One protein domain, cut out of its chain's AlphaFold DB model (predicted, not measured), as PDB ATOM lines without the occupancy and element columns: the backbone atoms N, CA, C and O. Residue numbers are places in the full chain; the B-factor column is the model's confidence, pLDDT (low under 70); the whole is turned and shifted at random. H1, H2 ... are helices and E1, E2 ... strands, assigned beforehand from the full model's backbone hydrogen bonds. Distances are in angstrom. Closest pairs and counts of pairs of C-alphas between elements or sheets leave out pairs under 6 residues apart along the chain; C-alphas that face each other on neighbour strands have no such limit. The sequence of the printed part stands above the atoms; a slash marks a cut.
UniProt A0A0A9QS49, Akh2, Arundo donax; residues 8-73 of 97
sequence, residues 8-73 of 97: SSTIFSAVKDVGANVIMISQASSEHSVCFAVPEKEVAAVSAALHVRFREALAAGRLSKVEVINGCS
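What this domain is: This is residues 8 to 73 of the 97 residues of the protein "Akh2" of Arundo donax (UniProt A0A0A9QS49). A two-stranded hairpin, E1 and E2, stands beside two steeply crossed helices, H1 and H2; short H3 follows H2, and residues 60 to 73 fold back as an unnamed tail. The 66 printed residues hold three named helices and two named strands, ordered H1, E1, E2, H2, H3; the sheet E1 - E2 is antiparallel, the class mixed. It is compact, radius of gyration of the C-alphas 11.7 A, spanning 31 by 26 by 21 A.

How they stand to each other: E1, residues 24 to 27, and E2, residues 34 to 37, form an antiparallel hairpin; N 26 and O 35, 2.8 A apart, are within hydrogen-bond range. H1, residues 8 to 17, touches H2, residues 40 to 53, opposite ways at a steep tilt of 60 degrees; their closest C-alphas, of Val 15 and Val 46, are 5.6 A apart. H2 and H3, residues 55 to 59, meet only through their link. Every O i to N i+4 pair is within hydrogen-bond range in H1 and H3, 8 of 10 in H2.

Where its parts are: H2 is 20.4 A long and H1 14.1 A, first to last C-alpha. H1 begins at C-alpha 8 (334.203, 456.777, 421.244); H3 ends at C-alpha 59 (339.734, 438.549, 423.378).

The domain as a whole: The printed part has no cut. The farthest C-alphas, of Ala 60 and Ser 73, are 33.4 A apart. Residues 29 to 31 have pLDDT under 70.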
ATOM      1  N   SER A   8     334.127 455.962 422.463       90.38
ATOM      2  CA  SER A   8     334.203 456.777 421.244       90.38
ATOM      3  C   SER A   8     335.510 457.568 421.166       90.38
ATOM      4  O   SER A   8     336.095 457.680 420.094       90.38
ATOM      5  N   SER A   9     336.010 458.059 422.306       93.25
ATOM      6  CA  SER A   9     337.309 458.743 422.376       93.25
ATOM      7  C   SER A   9     338.448 457.815 421.951       93.25
ATOM      8  O   SER A   9     339.281 458.202 421.132       93.25
ATOM      9  N   THR A  10     338.453 456.566 422.422       94.25
ATOM     10  CA  THR A  10     339.438 455.550 422.028       94.25
ATOM     11  C   THR A  10     339.360 455.231 420.536       94.25
ATOM     12  O   THR A  10     340.399 455.187 419.880       94.25
ATOM     13  N   ILE A  11     338.148 455.059 419.986       95.31
ATOM     14  CA  ILE A  11     337.940 454.814 418.549       95.31
ATOM     15  C   ILE A  11     338.541 455.960 417.732       95.31
ATOM     16  O   ILE A  11     339.423 455.734 416.907       95.31
ATOM     17  N   PHE A  12     338.112 457.197 417.979       96.56
ATOM     18  CA  PHE A  12     338.523 458.328 417.147       96.56
ATOM     19  C   PHE A  12     339.964 458.779 417.405       96.56
ATOM     20  O   PHE A  12     340.604 459.303 416.497       96.56
ATOM     21  N   SER A  13     340.527 458.492 418.582       97.38
ATOM     22  CA  SER A  13     341.969 458.637 418.815       97.38
ATOM     23  C   SER A  13     342.768 457.662 417.952       97.38
ATOM     24  O   SER A  13     343.728 458.079 417.315       97.38
ATOM     25  N   ALA A  14     342.342 456.397 417.848       97.69
ATOM     26  CA  ALA A  14     342.996 455.412 416.986       97.69
ATOM     27  C   ALA A  14     342.953 455.805 415.501       97.69
ATOM     28  O   ALA A  14     343.942 455.639 414.793       97.69
ATOM     29  N   VAL A  15     341.821 456.352 415.042       98.12
ATOM     30  CA  VAL A  15     341.664 456.856 413.668       98.12
ATOM     31  C   VAL A  15     342.579 458.062 413.419       98.12
ATOM     32  O   VAL A  15     343.277 458.115 412.409       98.12
ATOM     33  N   LYS A  16     342.635 459.005 414.368       98.00
ATOM     34  CA  LYS A  16     343.527 460.171 414.303       98.00
ATOM     35  C   LYS A  16     345.004 459.763 414.266       98.00
ATOM     36  O   LYS A  16     345.765 460.349 413.505       98.00
ATOM     37  N   ASP A  17     345.413 458.774 415.061       97.88
ATOM     38  CA  ASP A  17     346.814 458.332 415.152       97.88
ATOM     39  C   ASP A  17     347.357 457.780 413.821       97.88
ATOM     40  O   ASP A  17     348.562 457.833 413.584       97.88
ATOM     41  N   VAL A  18     346.481 457.285 412.937       97.94
ATOM     42  CA  VAL A  18     346.848 456.855 411.574       97.94
ATOM     43  C   VAL A  18     346.649 457.941 410.512       97.94
ATOM     44  O   VAL A  18     346.841 457.680 409.328       97.94
ATOM     45  N   GLY A  19     346.271 459.158 410.914       97.50
ATOM     46  CA  GLY A  19     346.076 460.297 410.013       97.50
ATOM     47  C   GLY A  19     344.848 460.185 409.105       97.50
ATOM     48  O   GLY A  19     344.799 460.862 408.080       97.50
ATOM     49  N   ALA A  20     343.881 459.333 409.454       98.00
ATOM     50  CA  ALA A  20     342.682 459.121 408.652       98.00
ATOM     51  C   ALA A  20     341.585 460.153 408.960       98.00
ATOM     52  O   ALA A  20     341.455 460.638 410.087       98.00
ATOM     53  N   ASN A  21     340.769 460.465 407.955       96.62
ATOM     54  CA  ASN A  21     339.665 461.406 408.046       96.62
ATOM     55  C   ASN A  21     338.327 460.683 408.226       96.62
ATOM     56  O   ASN A  21     337.968 459.801 407.446       96.62
ATOM     57  N   VAL A  22     337.543 461.109 409.216       97.31
ATOM     58  CA  VAL A  22     336.185 460.595 409.441       97.31
ATOM     59  C   VAL A  22     335.180 461.476 408.706       97.31
ATOM     60  O   VAL A  22     335.110 462.675 408.955       97.31
ATOM     61  N   ILE A  23     334.383 460.880 407.818       96.06
ATOM     62  CA  ILE A  23     333.408 461.601 406.982       96.06
ATOM     63  C   ILE A  23     332.023 461.638 407.642       96.06
ATOM     64  O   ILE A  23     331.308 462.632 407.555       96.06
ATOM     65  N   MET A  24     331.634 460.548 408.303       96.19
ATOM     66  CA  MET A  24     330.320 460.387 408.927       96.19
ATOM     67  C   MET A  24     330.457 459.558 410.200       96.19
ATOM     68  O   MET A  24     331.247 458.616 410.235       96.19
ATOM     69  N   ILE A  25     329.662 459.885 411.219       95.12
ATOM     70  CA  ILE A  25     329.539 459.124 412.466       95.12
ATOM     71  C   ILE A  25     328.054 458.861 412.712       95.12
ATOM     72  O   ILE A  25     327.237 459.772 412.606       95.12
ATOM     73  N   SER A  26     327.710 457.624 413.062       91.31
ATOM     74  CA  SER A  26     326.374 457.232 413.501       91.31
ATOM     75  C   SER A  26     326.476 456.236 414.652       91.31
ATOM     76  O   SER A  26     327.220 455.256 414.585       91.31
ATOM     77  N   GLN A  27     325.722 456.477 415.721       88.62
ATOM     78  CA  GLN A  27     325.620 455.572 416.859       88.62
ATOM     79  C   GLN A  27     324.144 455.362 417.194       88.62
ATOM     80  O   GLN A  27     323.410 456.319 417.424       88.62
ATOM     81  N   ALA A  28     323.707 454.102 417.193       79.56
ATOM     82  CA  ALA A  28     322.320 453.735 417.472       79.56
ATOM     83  C   ALA A  28     322.079 453.545 418.978       79.56
ATOM     84  O   ALA A  28     322.952 453.051 419.698       79.56
ATOM     85  N   SER A  29     320.875 453.896 419.441       63.66
ATOM     86  CA  SER A  29     320.505 454.054 420.859       63.66
ATOM     87  C   SER A  29     320.580 452.795 421.724       63.66
ATOM     88  O   SER A  29     320.569 452.913 422.942       63.66
ATOM     89  N   SER A  30     320.715 451.601 421.141       61.44
ATOM     90  CA  SER A  30     320.961 450.377 421.914       61.44
ATOM     91  C   SER A  30     322.405 450.274 422.437       61.44
ATOM     92  O   SER A  30     322.748 449.292 423.078       61.44
ATOM     93  N   GLU A  31     323.264 451.273 422.174       58.41
ATOM     94  CA  GLU A  31     324.657 451.386 422.664       58.41
ATOM     95  C   GLU A  31     325.579 450.213 422.278       58.41
ATOM     96  O   GLU A  31     326.692 450.049 422.791       58.41
ATOM     97  N   HIS A  32     325.128 449.375 421.346       70.31
ATOM     98  CA  HIS A  32     325.851 448.176 420.949       70.31
ATOM     99  C   HIS A  32     326.830 448.406 419.800       70.31
ATOM    100  O   HIS A  32     327.747 447.603 419.651       70.31
ATOM    101  N   SER A  33     326.667 449.464 418.999       85.75
ATOM    102  CA  SER A  33     327.487 449.692 417.802       85.75
ATOM    103  C   SER A  33     327.760 451.173 417.548       85.75
ATOM    104  O   SER A  33     326.859 452.007 417.650       85.75
ATOM    105  N   VAL A  34     329.001 451.473 417.166       91.38
ATOM    106  CA  VAL A  34     329.416 452.753 416.583       91.38
ATOM    107  C   VAL A  34     329.796 452.482 415.133       91.38
ATOM    108  O   VAL A  34     330.681 451.670 414.876       91.38
ATOM    109  N   CYS A  35     329.143 453.170 414.203       93.44
ATOM    110  CA  CYS A  35     329.449 453.122 412.779       93.44
ATOM    111  C   CYS A  35     330.058 454.456 412.359       93.44
ATOM    112  O   CYS A  35     329.581 455.524 412.744       93.44
ATOM    113  N   PHE A  36     331.105 454.414 411.547       96.75
ATOM    114  CA  PHE A  36     331.694 455.614 410.975       96.75
ATOM    115  C   PHE A  36     332.301 455.297 409.610       96.75
ATOM    116  O   PHE A  36     332.628 454.147 409.323       96.75
ATOM    117  N   ALA A  37     332.427 456.318 408.768       97.62
ATOM    118  CA  ALA A  37     332.967 456.190 407.420       97.62
ATOM    119  C   ALA A  37     334.305 456.925 407.291       97.62
ATOM    120  O   ALA A  37     334.462 458.030 407.815       97.62
ATOM    121  N   VAL A  38     335.236 456.324 406.550       97.88
ATOM    122  CA  VAL A  38     336.536 456.895 406.161       97.88
ATOM    123  C   VAL A  38     336.749 456.684 404.654       97.88
ATOM    124  O   VAL A  38     336.126 455.781 404.088       97.88
ATOM    125  N   PRO A  39     337.599 457.479 403.979       97.31
ATOM    126  CA  PRO A  39     338.006 457.219 402.599       97.31
ATOM    127  C   PRO A  39     338.521 455.787 402.400       97.31
ATOM    128  O   PRO A  39     339.268 455.273 403.229       97.31
ATOM    129  N   GLU A  40     338.192 455.160 401.270       96.50
ATOM    130  CA  GLU A  40     338.527 453.748 400.998       96.50
ATOM    131  C   GLU A  40     340.028 453.445 401.138       96.50
ATOM    132  O   GLU A  40     340.425 452.441 401.729       96.50
ATOM    133  N   LYS A  41     340.878 454.382 400.705       96.94
ATOM    134  CA  LYS A  41     342.342 454.309 400.843       96.94
ATOM    135  C   LYS A  41     342.843 454.218 402.297       96.94
ATOM    136  O   LYS A  41     343.967 453.784 402.523       96.94
ATOM    137  N   GLU A  42     342.043 454.642 403.275       98.00
ATOM    138  CA  GLU A  42     342.398 454.684 404.701       98.00
ATOM    139  C   GLU A  42     341.864 453.474 405.484       98.00
ATOM    140  O   GLU A  42     342.319 453.208 406.599       98.00
ATOM    141  N   VAL A  43     340.946 452.696 404.898       97.62
ATOM    142  CA  VAL A  43     340.239 451.588 405.561       97.62
ATOM    143  C   VAL A  43     341.199 450.566 406.166       97.62
ATOM    144  O   VAL A  43     341.032 450.168 407.321       97.62
ATOM    145  N   ALA A  44     342.226 450.159 405.418       97.88
ATOM    146  CA  ALA A  44     343.180 449.154 405.882       97.88
ATOM    147  C   ALA A  44     343.949 449.622 407.132       97.88
ATOM    148  O   ALA A  44     344.060 448.874 408.106       97.88
ATOM    149  N   ALA A  45     344.428 450.871 407.132       98.38
ATOM    150  CA  ALA A  45     345.172 451.447 408.251       98.38
ATOM    151  C   ALA A  45     344.286 451.615 409.494       98.38
ATOM    152  O   ALA A  45     344.676 451.230 410.598       98.38
ATOM    153  N   VAL A  46     343.067 452.127 409.306       98.44
ATOM    154  CA  VAL A  46     342.089 452.320 410.384       98.44
ATOM    155  C   VAL A  46     341.671 450.988 411.001       98.44
ATOM    156  O   VAL A  46     341.678 450.846 412.224       98.44
ATOM    157  N   SER A  47     341.347 449.993 410.173       98.12
ATOM    158  CA  SER A  47     340.959 448.663 410.646       98.12
ATOM    159  C   SER A  47     342.078 448.027 411.466       98.12
ATOM    160  O   SER A  47     341.835 447.570 412.585       98.12
ATOM    161  N   ALA A  48     343.320 448.061 410.973       98.25
ATOM    162  CA  ALA A  48     344.468 447.531 411.703       98.25
ATOM    163  C   ALA A  48     344.666 448.237 413.056       98.25
ATOM    164  O   ALA A  48     344.828 447.572 414.082       98.25
ATOM    165  N   ALA A  49     344.588 449.572 413.085       98.31
ATOM    166  CA  ALA A  49     344.717 450.350 414.314       98.31
ATOM    167  C   ALA A  49     343.633 449.991 415.340       98.31
ATOM    168  O   ALA A  49     343.945 449.777 416.511       98.31
ATOM    169  N   LEU A  50     342.376 449.854 414.916       97.75
ATOM    170  CA  LEU A  50     341.281 449.471 415.808       97.75
ATOM    171  C   LEU A  50     341.428 448.043 416.341       97.75
ATOM    172  O   LEU A  50     341.239 447.827 417.536       97.75
ATOM    173  N   HIS A  51     341.834 447.082 415.508       97.69
ATOM    174  CA  HIS A  51     342.100 445.714 415.962       97.69
ATOM    175  C   HIS A  51     343.233 445.658 416.994       97.69
ATOM    176  O   HIS A  51     343.150 444.903 417.963       97.69
ATOM    177  N   VAL A  52     344.281 446.474 416.832       97.62
ATOM    178  CA  VAL A  52     345.355 446.596 417.827       97.62
ATOM    179  C   VAL A  52     344.830 447.223 419.116       97.62
ATOM    180  O   VAL A  52     345.037 446.662 420.191       97.62
ATOM    181  N   ARG A  53     344.121 448.353 419.022       96.38
ATOM    182  CA  ARG A  53     343.619 449.100 420.187       96.38
ATOM    183  C   ARG A  53     342.584 448.322 421.000       96.38
ATOM    184  O   ARG A  53     342.567 448.449 422.219       96.38
ATOM    185  N   PHE A  54     341.758 447.500 420.353       94.88
ATOM    186  CA  PHE A  54     340.698 446.722 421.003       94.88
ATOM    187  C   PHE A  54     341.023 445.234 421.179       94.88
ATOM    188  O   PHE A  54     340.138 444.472 421.561       94.88
ATOM    189  N   ARG A  55     342.274 444.803 420.964       96.38
ATOM    190  CA  ARG A  55     342.685 443.388 421.042       96.38
ATOM    191  C   ARG A  55     342.228 442.697 422.328       96.38
ATOM    192  O   ARG A  55     341.638 441.624 422.276       96.38
ATOM    193  N   GLU A  56     342.473 443.317 423.480       94.50
ATOM    194  CA  GLU A  56     342.085 442.758 424.782       94.50
ATOM    195  C   GLU A  56     340.569 442.747 424.990       94.50
ATOM    196  O   GLU A  56     340.026 441.833 425.607       94.50
ATOM    197  N   ALA A  57     339.867 443.765 424.486       91.69
ATOM    198  CA  ALA A  57     338.413 443.842 424.580       91.69
ATOM    199  C   ALA A  57     337.737 442.775 423.704       91.69
ATOM    200  O   ALA A  57     336.758 442.174 424.142       91.69
ATOM    201  N   LEU A  58     338.289 442.512 422.516       92.88
ATOM    202  CA  LEU A  58     337.885 441.432 421.615       92.88
ATOM    203  C   LEU A  58     338.144 440.059 422.250       92.88
ATOM    204  O   LEU A  58     337.228 439.249 422.353       92.88
ATOM    205  N   ALA A  59     339.362 439.819 422.749       95.00
ATOM    206  CA  ALA A  59     339.734 438.549 423.378       95.00
ATOM    207  C   ALA A  59     338.900 438.238 424.633       95.00
ATOM    208  O   ALA A  59     338.546 437.090 424.877       95.00
ATOM    209  N   ALA A  60     338.552 439.267 425.412       93.44
ATOM    210  CA  ALA A  60     337.707 439.138 426.595       93.44
ATOM    211  C   ALA A  60     336.195 439.116 426.284       93.44
ATOM    212  O   ALA A  60     335.394 439.141 427.215       93.44
ATOM    213  N   GLY A  61     335.782 439.159 425.009       88.94
ATOM    214  CA  GLY A  61     334.369 439.173 424.605       88.94
ATOM    215  C   GLY A  61     333.598 440.449 424.981       88.94
ATOM    216  O   GLY A  61     332.373 440.484 424.894       88.94
ATOM    217  N   ARG A  62     334.292 441.517 425.395       87.38
ATOM    218  CA  ARG A  62     333.692 442.820 425.754       87.38
ATOM    219  C   ARG A  62     333.302 443.647 424.525       87.38
ATOM    220  O   ARG A  62     332.423 444.510 424.609       87.38
ATOM    221  N   LEU A  63     333.959 443.386 423.396       88.75
ATOM    222  CA  LEU A  63     333.662 443.943 422.080       88.75
ATOM    223  C   LEU A  63     333.461 442.783 421.102       88.75
ATOM    224  O   LEU A  63     334.294 441.887 421.046       88.75
ATOM    225  N   SER A  64     332.354 442.785 420.357       89.25
ATOM    226  CA  SER A  64     331.970 441.636 419.526       89.25
ATOM    227  C   SER A  64     332.821 441.496 418.264       89.25
ATOM    228  O   SER A  64     333.285 440.404 417.961       89.25
ATOM    229  N   LYS A  65     333.009 442.588 417.513       91.38
ATOM    230  CA  LYS A  65     333.833 442.627 416.297       91.38
ATOM    231  C   LYS A  65     334.161 444.063 415.888       91.38
ATOM    232  O   LYS A  65     333.431 444.987 416.238       91.38
ATOM    233  N   VAL A  66     335.224 444.216 415.102       94.75
ATOM    234  CA  VAL A  66     335.478 445.396 414.264       94.75
ATOM    235  C   VAL A  66     335.254 444.945 412.823       94.75
ATOM    236  O   VAL A  66     335.948 444.053 412.344       94.75
ATOM    237  N   GLU A  67     334.250 445.505 412.153       95.19
ATOM    238  CA  GLU A  67     333.822 445.074 410.820       95.19
ATOM    239  C   GLU A  67     334.035 446.184 409.795       95.19
ATOM    240  O   GLU A  67     333.800 447.358 410.077       95.19
ATOM    241  N   VAL A  68     334.482 445.796 408.601       97.06
ATOM    242  CA  VAL A  68     334.686 446.693 407.465       97.06
ATOM    243  C   VAL A  68     333.648 446.373 406.401       97.06
ATOM    244  O   VAL A  68     333.514 445.220 405.993       97.06
ATOM    245  N   ILE A  69     332.958 447.404 405.924       96.56
ATOM    246  CA  ILE A  69     332.044 447.325 404.785       96.56
ATOM    247  C   ILE A  69     332.624 448.219 403.685       96.56
ATOM    248  O   ILE A  69     332.736 449.429 403.866       96.56
ATOM    249  N   ASN A  70     333.050 447.605 402.577       95.31
ATOM    250  CA  ASN A  70     333.667 448.295 401.438       95.31
ATOM    251  C   ASN A  70     332.632 448.637 400.359       95.31
ATOM    252  O   ASN A  70     331.523 448.104 400.360       95.31
ATOM    253  N   GLY A  71     333.016 449.495 399.409       94.56
ATOM    254  CA  GLY A  71     332.158 449.860 398.276       94.56
ATOM    255  C   GLY A  71     330.957 450.732 398.657       94.56
ATOM    256  O   GLY A  71     329.951 450.740 397.951       94.56
ATOM    257  N   CYS A  72     331.033 451.452 399.777       94.88
ATOM    258  CA  CYS A  72     329.977 452.360 400.216       94.88
ATOM    259  C   CYS A  72     330.110 453.745 399.568       94.88
ATOM    260  O   CYS A  72     331.208 454.226 399.299       94.88
ATOM    261  N   SER A  73     328.977 454.421 399.382       94.62
ATOM    262  CA  SER A  73     328.901 455.831 398.986       94.62
ATOM    263  C   SER A  73     328.075 456.615 400.001       94.62
ATOM    264  O   SER A  73     327.161 456.066 400.614       94.62
TER     265      SER A  73